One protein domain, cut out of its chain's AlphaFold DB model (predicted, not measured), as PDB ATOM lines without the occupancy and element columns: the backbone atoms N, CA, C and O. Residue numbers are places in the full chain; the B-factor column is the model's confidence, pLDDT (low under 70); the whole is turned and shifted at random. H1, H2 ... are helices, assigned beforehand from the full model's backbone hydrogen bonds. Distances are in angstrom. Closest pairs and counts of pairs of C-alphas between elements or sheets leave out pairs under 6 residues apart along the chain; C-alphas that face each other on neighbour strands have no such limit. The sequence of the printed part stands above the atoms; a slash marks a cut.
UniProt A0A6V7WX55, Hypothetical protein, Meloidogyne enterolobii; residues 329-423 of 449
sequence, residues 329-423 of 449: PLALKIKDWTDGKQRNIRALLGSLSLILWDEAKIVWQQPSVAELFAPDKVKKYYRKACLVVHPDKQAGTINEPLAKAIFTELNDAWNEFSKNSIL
ATOM      1  N   PRO A 329     -19.475 -39.587   7.840       84.50
ATOM      2  CA  PRO A 329     -19.653 -38.170   7.524       84.50
ATOM      3  C   PRO A 329     -20.053 -37.315   8.736       84.50
ATOM      4  O   PRO A 329     -19.624 -36.162   8.828       84.50
ATOM      5  N   LEU A 330     -20.813 -37.862   9.693       85.56
ATOM      6  CA  LEU A 330     -21.170 -37.149  10.926       85.56
ATOM      7  C   LEU A 330     -19.962 -36.924  11.842       85.56
ATOM      8  O   LEU A 330     -19.755 -35.816  12.340       85.56
ATOM      9  N   ALA A 331     -19.134 -37.949  12.029       83.75
ATOM     10  CA  ALA A 331     -17.925 -37.854  12.839       83.75
ATOM     11  C   ALA A 331     -16.884 -36.918  12.203       83.75
ATOM     12  O   ALA A 331     -16.213 -36.172  12.919       83.75
ATOM     13  N   LEU A 332     -16.794 -36.884  10.869       89.25
ATOM     14  CA  LEU A 332     -15.953 -35.914  10.164       89.25
ATOM     15  C   LEU A 332     -16.443 -34.477  10.388       89.25
ATOM     16  O   LEU A 332     -15.643 -33.609  10.735       89.25
ATOM     17  N   LYS A 333     -17.761 -34.245  10.286       90.00
ATOM     18  CA  LYS A 333     -18.379 -32.935  10.547       90.00
ATOM     19  C   LYS A 333     -18.054 -32.432  11.957       90.00
ATOM     20  O   LYS A 333     -17.729 -31.259  12.132       90.00
ATOM     21  N   ILE A 334     -18.104 -33.321  12.954       92.25
ATOM     22  CA  ILE A 334     -17.723 -33.000  14.337       92.25
ATOM     23  C   ILE A 334     -16.238 -32.688  14.435       92.25
ATOM     24  O   ILE A 334     -15.894 -31.653  14.991       92.25
ATOM     25  N   LYS A 335     -15.367 -33.535  13.878       90.69
ATOM     26  CA  LYS A 335     -13.914 -33.331  13.922       90.69
ATOM     27  C   LYS A 335     -13.515 -31.982  13.328       90.69
ATOM     28  O   LYS A 335     -12.718 -31.277  13.930       90.69
ATOM     29  N   ASP A 336     -14.085 -31.609  12.187       91.94
ATOM     30  CA  ASP A 336     -13.806 -30.319  11.549       91.94
ATOM     31  C   ASP A 336     -14.396 -29.143  12.338       91.94
ATOM     32  O   ASP A 336     -13.809 -28.061  12.389       91.94
ATOM     33  N   TRP A 337     -15.544 -29.340  12.992       94.19
ATOM     34  CA  TRP A 337     -16.125 -28.321  13.859       94.19
ATOM     35  C   TRP A 337     -15.333 -28.129  15.154       94.19
ATOM     36  O   TRP A 337     -15.230 -26.991  15.612       94.19
ATOM     37  N   THR A 338     -14.775 -29.185  15.740       94.19
ATOM     38  CA  THR A 338     -13.997 -29.094  16.980       94.19
ATOM     39  C   THR A 338     -12.536 -28.733  16.738       94.19
ATOM     40  O   THR A 338     -11.894 -28.238  17.663       94.19
ATOM     41  N   ASP A 339     -12.022 -28.896  15.513       92.75
ATOM     42  CA  ASP A 339     -10.628 -28.613  15.152       92.75
ATOM     43  C   ASP A 339     -10.203 -27.193  15.574       92.75
ATOM     44  O   ASP A 339     -10.808 -26.191  15.179       92.75
ATOM     45  N   GLY A 340      -9.181 -27.102  16.431       90.19
ATOM     46  CA  GLY A 340      -8.643 -25.843  16.960       90.19
ATOM     47  C   GLY A 340      -9.548 -25.088  17.944       90.19
ATOM     48  O   GLY A 340      -9.196 -23.984  18.363       90.19
ATOM     49  N   LYS A 341     -10.709 -25.643  18.311       93.12
ATOM     50  CA  LYS A 341     -11.691 -25.035  19.230       93.12
ATOM     51  C   LYS A 341     -12.060 -25.953  20.397       93.12
ATOM     52  O   LYS A 341     -12.944 -25.599  21.182       93.12
ATOM     53  N   GLN A 342     -11.393 -27.100  20.520       91.00
ATOM     54  CA  GLN A 342     -11.607 -28.032  21.622       91.00
ATOM     55  C   GLN A 342     -11.426 -27.310  22.953       91.00
ATOM     56  O   GLN A 342     -10.574 -26.424  23.073       91.00
ATOM     57  N   ARG A 343     -12.236 -27.674  23.949       91.50
ATOM     58  CA  ARG A 343     -12.172 -27.115  25.312       91.50
ATOM     59  C   ARG A 343     -12.437 -25.602  25.439       91.50
ATOM     60  O   ARG A 343     -12.528 -25.081  26.548       91.50
ATOM     61  N   ASN A 344     -12.655 -24.878  24.338       94.44
ATOM     62  CA  ASN A 344     -13.002 -23.459  24.351       94.44
ATOM     63  C   ASN A 344     -14.515 -23.268  24.212       94.44
ATOM     64  O   ASN A 344     -15.053 -23.133  23.109       94.44
ATOM     65  N   ILE A 345     -15.206 -23.178  25.350       95.50
ATOM     66  CA  ILE A 345     -16.670 -23.079  25.373       95.50
ATOM     67  C   ILE A 345     -17.214 -21.882  24.575       95.50
ATOM     68  O   ILE A 345     -18.263 -21.981  23.945       95.50
ATOM     69  N   ARG A 346     -16.490 -20.755  24.533       95.50
ATOM     70  CA  ARG A 346     -16.923 -19.559  23.792       95.50
ATOM     71  C   ARG A 346     -16.889 -19.803  22.286       95.50
ATOM     72  O   ARG A 346     -17.850 -19.480  21.594       95.50
ATOM     73  N   ALA A 347     -15.810 -20.404  21.785       95.00
ATOM     74  CA  ALA A 347     -15.668 -20.716  20.365       95.00
ATOM     75  C   ALA A 347     -16.683 -21.775  19.904       95.00
ATOM     76  O   ALA A 347     -17.247 -21.660  18.811       95.00
ATOM     77  N   LEU A 348     -16.958 -22.775  20.749       95.81
ATOM     78  CA  LEU A 348     -17.955 -23.808  20.461       95.81
ATOM     79  C   LEU A 348     -19.369 -23.216  20.404       95.81
ATOM     80  O   LEU A 348     -20.045 -23.371  19.390       95.81
ATOM     81  N   LEU A 349     -19.794 -22.447  21.413       95.50
ATOM     82  CA  LEU A 349     -21.110 -21.784  21.406       95.50
ATOM     83  C   LEU A 349     -21.247 -20.770  20.257       95.50
ATOM     84  O   LEU A 349     -22.291 -20.688  19.608       95.50
ATOM     85  N   GLY A 350     -20.176 -20.031  19.957       94.38
ATOM     86  CA  GLY A 350     -20.115 -19.079  18.847       94.38
ATOM     87  C   GLY A 350     -20.203 -19.721  17.457       94.38
ATOM     88  O   GLY A 350     -20.546 -19.041  16.497       94.38
ATOM     89  N   SER A 351     -19.937 -21.024  17.336       94.19
ATOM     90  CA  SER A 351     -19.983 -21.752  16.061       94.19
ATOM     91  C   SER A 351     -20.953 -22.935  16.059       94.19
ATOM     92  O   SER A 351     -20.933 -23.737  15.127       94.19
ATOM     93  N   LEU A 352     -21.817 -23.051  17.073       94.81
ATOM     94  CA  LEU A 352     -22.740 -24.177  17.216       94.81
ATOM     95  C   LEU A 352     -23.739 -24.248  16.052       94.81
ATOM     96  O   LEU A 352     -24.034 -25.328  15.553       94.81
ATOM     97  N   SER A 353     -24.188 -23.102  15.531       93.31
ATOM     98  CA  SER A 353     -25.113 -23.039  14.385       93.31
ATOM     99  C   SER A 353     -24.617 -23.721  13.103       93.31
ATOM    100  O   SER A 353     -25.436 -24.038  12.242       93.31
ATOM    101  N   LEU A 354     -23.307 -23.963  12.961       92.81
ATOM    102  CA  LEU A 354     -22.716 -24.616  11.785       92.81
ATOM    103  C   LEU A 354     -22.882 -26.141  11.805       92.81
ATOM    104  O   LEU A 354     -22.920 -26.779  10.752       92.81
ATOM    105  N   ILE A 355     -22.951 -26.734  12.999       94.06
ATOM    106  CA  ILE A 355     -22.975 -28.189  13.169       94.06
ATOM    107  C   ILE A 355     -24.397 -28.736  13.355       94.06
ATOM    108  O   ILE A 355     -24.646 -29.880  12.972       94.06
ATOM    109  N   LEU A 356     -25.325 -27.913  13.853       93.56
ATOM    110  CA  LEU A 356     -26.722 -28.291  14.095       93.56
ATOM    111  C   LEU A 356     -27.463 -28.750  12.827       93.56
ATOM    112  O   LEU A 356     -27.113 -28.380  11.704       93.56
ATOM    113  N   TRP A 357     -28.501 -29.561  13.037       92.62
ATOM    114  CA  TRP A 357     -29.503 -29.912  12.027       92.62
ATOM    115  C   TRP A 357     -30.579 -28.818  11.922       92.62
ATOM    116  O   TRP A 357     -30.689 -27.961  12.802       92.62
ATOM    117  N   ASP A 358     -31.370 -28.843  10.848       91.25
ATOM    118  CA  ASP A 358     -32.276 -27.741  10.485       91.25
ATOM    119  C   ASP A 358     -33.280 -27.388  11.593       91.25
ATOM    120  O   ASP A 358     -33.440 -26.216  11.932       91.25
ATOM    121  N   GLU A 359     -33.888 -28.389  12.235       89.88
ATOM    122  CA  GLU A 359     -34.837 -28.171  13.337       89.88
ATOM    123  C   GLU A 359     -34.173 -27.508  14.552       89.88
ATOM    124  O   GLU A 359     -34.701 -26.552  15.123       89.88
ATOM    125  N   ALA A 360     -32.976 -27.967  14.930       89.69
ATOM    126  CA  ALA A 360     -32.234 -27.384  16.041       89.69
ATOM    127  C   ALA A 360     -31.757 -25.961  15.737       89.69
ATOM    128  O   ALA A 360     -31.682 -25.137  16.648       89.69
ATOM    129  N   LYS A 361     -31.472 -25.644  14.471       90.12
ATOM    130  CA  LYS A 361     -31.036 -24.307  14.052       90.12
ATOM    131  C   LYS A 361     -32.132 -23.250  14.209       90.12
ATOM    132  O   LYS A 361     -31.809 -22.099  14.475       90.12
ATOM    133  N   ILE A 362     -33.405 -23.630  14.080       91.06
ATOM    134  CA  ILE A 362     -34.545 -22.718  14.282       91.06
ATOM    135  C   ILE A 362     -34.683 -22.349  15.766       91.06
ATOM    136  O   ILE A 362     -34.926 -21.194  16.111       91.06
ATOM    137  N   VAL A 363     -34.506 -23.330  16.653       91.31
ATOM    138  CA  VAL A 363     -34.600 -23.126  18.107       91.31
ATOM    139  C   VAL A 363     -33.353 -22.421  18.649       91.31
ATOM    140  O   VAL A 363     -33.429 -21.628  19.592       91.31
ATOM    141  N   TRP A 364     -32.190 -22.697  18.058       94.06
ATOM    142  CA  TRP A 364     -30.915 -22.149  18.493       94.06
ATOM    143  C   TRP A 364     -30.769 -20.667  18.147       94.06
ATOM    144  O   TRP A 364     -30.654 -20.273  16.989       94.06
ATOM    145  N   GLN A 365     -30.680 -19.843  19.187       93.00
ATOM    146  CA  GLN A 365     -30.347 -18.429  19.056       93.00
ATOM    147  C   GLN A 365     -28.830 -18.264  19.103       93.00
ATOM    148  O   GLN A 365     -28.216 -18.456  20.154       93.00
ATOM    149  N   GLN A 366     -28.233 -17.925  17.959       94.38
ATOM    150  CA  GLN A 366     -26.789 -17.760  17.834       94.38
ATOM    151  C   GLN A 366     -26.306 -16.570  18.688       94.38
ATOM    152  O   GLN A 366     -26.688 -15.435  18.401       94.38
ATOM    153  N   PRO A 367     -25.456 -16.786  19.712       93.62
ATOM    154  CA  PRO A 367     -24.920 -15.690  20.512       93.62
ATOM    155  C   PRO A 367     -23.987 -14.792  19.694       93.62
ATOM    156  O   PRO A 367     -23.197 -15.274  18.875       93.62
ATOM    157  N   SER A 368     -24.030 -13.490  19.986       93.75
ATOM    158  CA  SER A 368     -23.021 -12.535  19.521       93.75
ATOM    159  C   SER A 368     -21.700 -12.761  20.258       93.75
ATOM    160  O   SER A 368     -21.683 -13.005  21.466       93.75
ATOM    161  N   VAL A 369     -20.574 -12.623  19.551       89.00
ATOM    162  CA  VAL A 369     -19.226 -12.791  20.127       89.00
ATOM    163  C   VAL A 369     -19.003 -11.853  21.322       89.00
ATOM    164  O   VAL A 369     -18.359 -12.244  22.291       89.00
ATOM    165  N   ALA A 370     -19.600 -10.655  21.299       91.25
ATOM    166  CA  ALA A 370     -19.515  -9.691  22.395       91.25
ATOM    167  C   ALA A 370     -20.166 -10.200  23.695       91.25
ATOM    168  O   ALA A 370     -19.653  -9.975  24.789       91.25
ATOM    169  N   GLU A 371     -21.278 -10.928  23.590       90.25
ATOM    170  CA  GLU A 371     -21.980 -11.460  24.760       90.25
ATOM    171  C   GLU A 371     -21.217 -12.613  25.411       90.25
ATOM    172  O   GLU A 371     -21.366 -12.855  26.606       90.25
ATOM    173  N   LEU A 372     -20.364 -13.299  24.652       91.38
ATOM    174  CA  LEU A 372     -19.582 -14.428  25.141       91.38
ATOM    175  C   LEU A 372     -18.369 -14.006  25.980       91.38
ATOM    176  O   LEU A 372     -17.727 -14.877  26.563       91.38
ATOM    177  N   PHE A 373     -18.040 -12.716  26.110       87.88
ATOM    178  CA  PHE A 373     -16.953 -12.286  26.999       87.88
ATOM    179  C   PHE A 373     -17.304 -12.473  28.483       87.88
ATOM    180  O   PHE A 373     -16.463 -12.947  29.253       87.88
ATOM    181  N   ALA A 374     -18.551 -12.187  28.867       88.94
ATOM    182  CA  ALA A 374     -19.010 -12.272  30.252       88.94
ATOM    183  C   ALA A 374     -19.305 -13.729  30.675       88.94
ATOM    184  O   ALA A 374     -20.078 -14.414  29.995       88.94
ATOM    185  N   PRO A 375     -18.754 -14.214  31.806       89.56
ATOM    186  CA  PRO A 375     -18.915 -15.606  32.239       89.56
ATOM    187  C   PRO A 375     -20.380 -15.998  32.487       89.56
ATOM    188  O   PRO A 375     -20.800 -17.093  32.107       89.56
ATOM    189  N   ASP A 376     -21.194 -15.080  33.012       90.12
ATOM    190  CA  ASP A 376     -22.619 -15.318  33.286       90.12
ATOM    191  C   ASP A 376     -23.421 -15.589  32.012       90.12
ATOM    192  O   ASP A 376     -24.315 -16.441  31.964       90.12
ATOM    193  N   LYS A 377     -23.083 -14.870  30.938       92.50
ATOM    194  CA  LYS A 377     -23.724 -15.039  29.634       92.50
ATOM    195  C   LYS A 377     -23.311 -16.362  29.006       92.50
ATOM    196  O   LYS A 377     -24.180 -17.070  28.498       92.50
ATOM    197  N   VAL A 378     -22.038 -16.749  29.119       94.44
ATOM    198  CA  VAL A 378     -21.560 -18.073  28.684       94.44
ATOM    199  C   VAL A 378     -22.328 -19.182  29.410       94.44
ATOM    200  O   VAL A 378     -22.845 -20.076  28.745       94.44
ATOM    201  N   LYS A 379     -22.510 -19.083  30.737       93.69
ATOM    202  CA  LYS A 379     -23.321 -20.036  31.523       93.69
ATOM    203  C   LYS A 379     -24.755 -20.138  31.003       93.69
ATOM    204  O   LYS A 379     -25.290 -21.236  30.858       93.69
ATOM    205  N   LYS A 380     -25.389 -19.000  30.704       94.31
ATOM    206  CA  LYS A 380     -26.762 -18.954  30.175       94.31
ATOM    207  C   LYS A 380     -26.869 -19.624  28.801       94.31
ATOM    208  O   LYS A 380     -27.779 -20.423  28.586       94.31
ATOM    209  N   TYR A 381     -25.956 -19.319  27.882       96.06
ATOM    210  CA  TYR A 381     -25.961 -19.901  26.536       96.06
ATOM    211  C   TYR A 381     -25.573 -21.378  26.526       96.06
ATOM    212  O   TYR A 381     -26.170 -22.140  25.771       96.06
ATOM    213  N   TYR A 382     -24.657 -21.799  27.398       96.12
ATOM    214  CA  TYR A 382     -24.324 -23.208  27.592       96.12
ATOM    215  C   TYR A 382     -25.556 -24.028  27.992       96.12
ATOM    216  O   TYR A 382     -25.886 -25.006  27.324       96.12
ATOM    217  N   ARG A 383     -26.306 -23.580  29.012       95.12
ATOM    218  CA  ARG A 383     -27.541 -24.260  29.438       95.12
ATOM    219  C   ARG A 383     -28.557 -24.369  28.296       95.12
ATOM    220  O   ARG A 383     -29.114 -25.439  28.072       95.12
ATOM    221  N   LYS A 384     -28.745 -23.293  27.524       94.69
ATOM    222  CA  LYS A 384     -29.605 -23.311  26.328       94.69
ATOM    223  C   LYS A 384     -29.111 -24.297  25.267       94.69
ATOM    224  O   LYS A 384     -29.926 -25.000  24.681       94.69
ATOM    225  N   ALA A 385     -27.801 -24.368  25.031       95.75
ATOM    226  CA  ALA A 385     -27.219 -25.282  24.053       95.75
ATOM    227  C   ALA A 385     -27.506 -26.734  24.434       95.75
ATOM    228  O   ALA A 385     -28.008 -27.486  23.602       95.75
ATOM    229  N   CYS A 386     -27.297 -27.097  25.703       95.12
ATOM    230  CA  CYS A 386     -27.573 -28.441  26.213       95.12
ATOM    231  C   CYS A 386     -29.030 -28.873  26.017       95.12
ATOM    232  O   CYS A 386     -29.272 -30.044  25.752       95.12
ATOM    233  N   LEU A 387     -29.993 -27.948  26.103       93.69
ATOM    234  CA  LEU A 387     -31.402 -28.246  25.830       93.69
ATOM    235  C   LEU A 387     -31.667 -28.522  24.347       93.69
ATOM    236  O   LEU A 387     -32.489 -29.379  24.026       93.69
ATOM    237  N   VAL A 388     -30.992 -27.802  23.448       93.31
ATOM    238  CA  VAL A 388     -31.152 -27.967  21.996       93.31
ATOM    239  C   VAL A 388     -30.504 -29.265  21.516       93.31
ATOM    240  O   VAL A 388     -31.115 -30.003  20.748       93.31
ATOM    241  N   VAL A 389     -29.296 -29.570  21.995       94.56
ATOM    242  CA  VAL A 389     -28.534 -30.764  21.586       94.56
ATOM    243  C   VAL A 389     -28.705 -31.951  22.532       94.56
ATOM    244  O   VAL A 389     -27.876 -32.859  22.542       94.56
ATOM    245  N   HIS A 390     -29.760 -31.951  23.348       93.44
ATOM    246  CA  HIS A 390     -29.968 -33.008  24.327       93.44
ATOM    247  C   HIS A 390     -30.153 -34.367  23.624       93.44
ATOM    248  O   HIS A 390     -31.034 -34.478  22.763       93.44
ATOM    249  N   PRO A 391     -29.389 -35.416  23.990       91.44
ATOM    250  CA  PRO A 391     -29.429 -36.698  23.285       91.44
ATOM    251  C   PRO A 391     -30.800 -37.384  23.364       91.44
ATOM    252  O   PRO A 391     -31.184 -38.051  22.414       91.44
ATOM    253  N   ASP A 392     -31.567 -37.168  24.438       92.50
ATOM    254  CA  ASP A 392     -32.925 -37.724  24.591       92.50
ATOM    255  C   ASP A 392     -33.901 -37.198  23.527       92.50
ATOM    256  O   ASP A 392     -34.678 -37.957  22.960       92.50
ATOM    257  N   LYS A 393     -33.794 -35.912  23.157       89.81
ATOM    258  CA  LYS A 393     -34.640 -35.317  22.107       89.81
ATOM    259  C   LYS A 393     -34.344 -35.891  20.723       89.81
ATOM    260  O   LYS A 393     -35.138 -35.702  19.809       89.81
ATOM    261  N   GLN A 394     -33.182 -36.519  20.563       90.81
ATOM    262  CA  GLN A 394     -32.706 -37.099  19.313       90.81
ATOM    263  C   GLN A 394     -32.613 -38.625  19.384       90.81
ATOM    264  O   GLN A 394     -32.092 -39.234  18.457       90.81
ATOM    265  N   ALA A 395     -33.109 -39.255  20.453       89.12
ATOM    266  CA  ALA A 395     -33.063 -40.702  20.596       89.12
ATOM    267  C   ALA A 395     -33.853 -41.373  19.459       89.12
ATOM    268  O   ALA A 395     -35.027 -41.073  19.238       89.12
ATOM    269  N   GLY A 396     -33.195 -42.266  18.716       87.44
ATOM    270  CA  GLY A 396     -33.791 -42.945  17.564       87.44
ATOM    271  C   GLY A 396     -33.831 -42.127  16.266       87.44
ATOM    272  O   GLY A 396     -34.345 -42.629  15.266       87.44
ATOM    273  N   THR A 397     -33.279 -40.908  16.236       89.94
ATOM    274  CA  THR A 397     -33.091 -40.145  14.991       89.94
ATOM    275  C   THR A 397     -31.692 -40.372  14.412       89.94
ATOM    276  O   THR A 397     -30.761 -40.782  15.105       89.94
ATOM    277  N   ILE A 398     -31.500 -40.046  13.129       89.56
ATOM    278  CA  ILE A 398     -30.170 -40.070  12.488       89.56
ATOM    279  C   ILE A 398     -29.174 -39.097  13.148       89.56
ATOM    280  O   ILE A 398     -27.962 -39.255  13.016       89.56
ATOM    281  N   ASN A 399     -29.679 -38.107  13.887       90.75
ATOM    282  CA  ASN A 399     -28.874 -37.086  14.546       90.75
ATOM    283  C   ASN A 399     -28.451 -37.486  15.966       90.75
ATOM    284  O   ASN A 399     -27.664 -36.759  16.569       90.75
ATOM    285  N   GLU A 400     -28.915 -38.618  16.508       92.25
ATOM    286  CA  GLU A 400     -28.521 -39.104  17.839       92.25
ATOM    287  C   GLU A 400     -26.993 -39.128  18.063       92.25
ATOM    288  O   GLU A 400     -26.531 -38.532  19.044       92.25
ATOM    289  N   PRO A 401     -26.174 -39.758  17.188       91.25
ATOM    290  CA  PRO A 401     -24.724 -39.789  17.384       91.25
ATOM    291  C   PRO A 401     -24.102 -38.389  17.308       91.25
ATOM    292  O   PRO A 401     -23.174 -38.085  18.059       91.25
ATOM    293  N   LEU A 402     -24.645 -37.517  16.454       92.75
ATOM    294  CA  LEU A 402     -24.196 -36.134  16.314       92.75
ATOM    295  C   LEU A 402     -24.489 -35.330  17.589       92.75
ATOM    296  O   LEU A 402     -23.603 -34.657  18.112       92.75
ATOM    297  N   ALA A 403     -25.706 -35.438  18.122       94.06
ATOM    298  CA  ALA A 403     -26.125 -34.771  19.349       94.06
ATOM    299  C   ALA A 403     -25.275 -35.216  20.546       94.06
ATOM    300  O   ALA A 403     -24.777 -34.370  21.287       94.06
ATOM    301  N   LYS A 404     -25.027 -36.527  20.689       93.75
ATOM    302  CA  LYS A 404     -24.143 -37.071  21.733       93.75
ATOM    303  C   LYS A 404     -22.733 -36.493  21.642       93.75
ATOM    304  O   LYS A 404     -22.214 -36.020  22.647       93.75
ATOM    305  N   ALA A 405     -22.142 -36.478  20.447       93.31
ATOM    306  CA  ALA A 405     -20.796 -35.951  20.248       93.31
ATOM    307  C   ALA A 405     -20.698 -34.452  20.590       93.31
ATOM    308  O   ALA A 405     -19.797 -34.048  21.326       93.31
ATOM    309  N   ILE A 406     -21.652 -33.636  20.124       94.81
ATOM    310  CA  ILE A 406     -21.703 -32.200  20.450       94.81
ATOM    311  C   ILE A 406     -21.883 -31.996  21.957       94.81
ATOM    312  O   ILE A 406     -21.196 -31.169  22.552       94.81
ATOM    313  N   PHE A 407     -22.798 -32.743  22.578       95.38
ATOM    314  CA  PHE A 407     -23.087 -32.635  24.005       95.38
ATOM    315  C   PHE A 407     -21.853 -32.954  24.857       95.38
ATOM    316  O   PHE A 407     -21.533 -32.200  25.776       95.38
ATOM    317  N   THR A 408     -21.128 -34.026  24.531       95.00
ATOM    318  CA  THR A 408     -19.884 -34.386  25.222       95.00
ATOM    319  C   THR A 408     -18.829 -33.287  25.096       95.00
ATOM    320  O   THR A 408     -18.254 -32.894  26.110       95.00
ATOM    321  N   GLU A 409     -18.615 -32.748  23.893       95.38
ATOM    322  CA  GLU A 409     -17.620 -31.691  23.668       95.38
ATOM    323  C   GLU A 409     -17.977 -30.394  24.415       95.38
ATOM    324  O   GLU A 409     -17.123 -29.776  25.055       95.38
ATOM    325  N   LEU A 410     -19.255 -29.995  24.386       96.06
ATOM    326  CA  LEU A 410     -19.733 -28.825  25.125       96.06
ATOM    327  C   LEU A 410     -19.543 -28.995  26.635       96.06
ATOM    328  O   LEU A 410     -19.146 -28.041  27.304       96.06
ATOM    329  N   ASN A 411     -19.805 -30.188  27.169       95.19
ATOM    330  CA  ASN A 411     -19.682 -30.455  28.599       95.19
ATOM    331  C   ASN A 411     -18.209 -30.487  29.051       95.19
ATOM    332  O   ASN A 411     -17.876 -29.927  30.095       95.19
ATOM    333  N   ASP A 412     -17.302 -31.065  28.255       95.19
ATOM    334  CA  ASP A 412     -15.858 -31.034  28.544       95.19
ATOM    335  C   ASP A 412     -15.321 -29.592  28.547       95.19
ATOM    336  O   ASP A 412     -14.683 -29.158  29.512       95.19
ATOM    337  N   ALA A 413     -15.679 -28.796  27.534       95.50
ATOM    338  CA  ALA A 413     -15.303 -27.387  27.465       95.50
ATOM    339  C   ALA A 413     -15.907 -26.542  28.601       95.50
ATOM    340  O   ALA A 413     -15.246 -25.648  29.134       95.50
ATOM    341  N   TRP A 414     -17.154 -26.814  28.996       95.12
ATOM    342  CA  TRP A 414     -17.794 -26.139  30.125       95.12
ATOM    343  C   TRP A 414     -17.121 -26.475  31.458       95.12
ATOM    344  O   TRP A 414     -16.925 -25.587  32.292       95.12
ATOM    345  N   ASN A 415     -16.737 -27.735  31.658       93.81
ATOM    346  CA  ASN A 415     -16.043 -28.169  32.865       93.81
ATOM    347  C   ASN A 415     -14.681 -27.485  32.999       93.81
ATOM    348  O   ASN A 415     -14.309 -27.055  34.090       93.81
ATOM    349  N   GLU A 416     -13.944 -27.346  31.900       92.31
ATOM    350  CA  GLU A 416     -12.682 -26.608  31.881       92.31
ATOM    351  C   GLU A 416     -12.873 -25.114  32.144       92.31
ATOM    352  O   GLU A 416     -12.180 -24.532  32.980       92.31
ATOM    353  N   PHE A 417     -13.865 -24.505  31.495       92.38
ATOM    354  CA  PHE A 417     -14.226 -23.115  31.742       92.38
ATOM    355  C   PHE A 417     -14.596 -22.871  33.208       92.38
ATOM    356  O   PHE A 417     -14.067 -21.948  33.821       92.38
ATOM    357  N   SER A 418     -15.436 -23.726  33.790       89.94
ATOM    358  CA  SER A 418     -15.869 -23.618  35.185       89.94
ATOM    359  C   SER A 418     -14.691 -23.742  36.146       89.94
ATOM    360  O   SER A 418     -14.553 -22.911  37.038       89.94
ATOM    361  N   LYS A 419     -13.793 -24.713  35.932       87.88
ATOM    362  CA  LYS A 419     -12.560 -24.844  36.725       87.88
ATOM    363  C   LYS A 419     -11.732 -23.561  36.666       87.88
ATOM    364  O   LYS A 419     -11.348 -23.034  37.703       87.88
ATOM    365  N   ASN A 420     -11.504 -23.024  35.469       83.69
ATOM    366  CA  ASN A 420     -10.691 -21.823  35.282       83.69
ATOM    367  C   ASN A 420     -11.356 -20.565  35.863       83.69
ATOM    368  O   ASN A 420     -10.679 -19.751  36.486       83.69
ATOM    369  N   SER A 421     -12.673 -20.410  35.709       78.44
ATOM    370  CA  SER A 421     -13.435 -19.297  36.287       78.44
ATOM    371  C   SER A 421     -13.424 -19.329  37.812       78.44
ATOM    372  O   SER A 421     -13.132 -18.312  38.436       78.44
ATOM    373  N   ILE A 422     -13.650 -20.504  38.403       73.88
ATOM    374  CA  ILE A 422     -13.596 -20.710  39.852       73.88
ATOM    375  C   ILE A 422     -12.190 -20.383  40.381       73.88
ATOM    376  O   ILE A 422     -12.048 -19.662  41.363       73.88
ATOM    377  N   LEU A 423     -11.132 -20.836  39.701       67.75
ATOM    378  CA  LEU A 423      -9.753 -20.528  40.095       67.75
ATOM    379  C   LEU A 423      -9.434 -19.025  40.052       67.75
ATOM    380  O   LEU A 423      -8.649 -18.547  40.870       67.75
TER     381      LEU A 423
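What this domain is: This is residues 329 to 423 of the 449 residues of the protein "Hypothetical protein" of Meloidogyne enterolobii (UniProt A0A6V7WX55). A long helix, H6, forms the spine of this domain, with H4 running beside it the opposite way and H1 beside its first part the same way, while the short H2 crosses in the middle and packs on both H4 and H6. The short H3 is near the last residue of H4, and the four-residue H5 packs on the first turns of H6. The printed part has 95 residues with six named helices, H1 to H6 in that order along the chain, and no named strand; the class is all helix. The whole is compact, with a radius of gyration of the C-alphas of 12.7 A, and elongated in outline, spanning 39 by 23 by 21 A.

How they stand to each other: Start at the first printed residue with H1, residues 329 to 338, and set it against the hub, H6, residues 400 to 423, which touches four other helices. H1 touches H6 at a shallow tilt of 16 degrees, the same way; the closest C-alphas are those of Leu 330 and Leu 402, 6.3 A apart, and H6 touches H1 with residues 401 to 406 alone. Go on to H2, residues 345 to 350, which is close to H1 but not clearly touching it, the C-alphas of Thr 338 and Leu 348 being closest at 7.5 A. H2 touches H6 at a steep tilt of 52 degrees, opposite ways; C-alphas 345 and 413 come closest, at 5.0 A, and H6 takes part with residues 410 to 417 alone. H2 also touches H4, residues 375 to 388, at a steep tilt of 66 degrees, the same way, with Arg 346 and Val 378 closest, their C-alphas 6.9 A apart. H3, residues 358 to 363, touches no helix but is near H4: the C-alphas of Ala 360 and Val 388 are closest, at 6.1 A. H4 touches H6 at a shallow tilt of 17 degrees, opposite ways, where the C-alphas of Cys 386 and Phe 407 are closest at 6.5 A. H5, residues 391 to 394, touches H6, which meets it with residues 400 to 407 alone; the closest C-alphas, of Gln 394 and Glu 400, are 4.9 A apart. The helix packing is part aligned, part crossed: of these four touching pairs with a tilt, two are at a shallow one. Among the pairs that are apart are H1 and H4, and H3 and H6. In H1, H2, H4 and H6 every O i to N i+4 pair is within hydrogen-bond range; in H3 it is 1 of 2, and H5 is too short for such a pair.

Where its parts are: Find C-alpha 329 at (-19.653, -38.170, 7.524); from there H1 runs 14.3 A to Thr 338. H2 covers 8.4 A from Ile 345 to Gly 350, and H3 covers 9.2 A from Asp 358 to Val 363. Look for C-alpha 375 at (-18.915, -15.606, 32.239), where H4 begins its 20.2 A to Val 388. H5 covers 5.2 A from Pro 391 to Gln 394. H6 begins at Glu 400 and runs 34.5 A, ending with C-alpha 423 at (-9.753, -20.528, 40.095).

The domain as a whole: The two C-alphas farthest apart are those of Gly 396 and Leu 423, at 39.8 A. The printed part has no cut. The link from H3 to H4, with 11 residues, is long; those from H1 to H2 and from H2 to H3 are short, and those from H4 to H5 and from H5 to H6 are tight. The mean pLDDT of the printed part of this model is 91.7, and one residue, 423, is under 70.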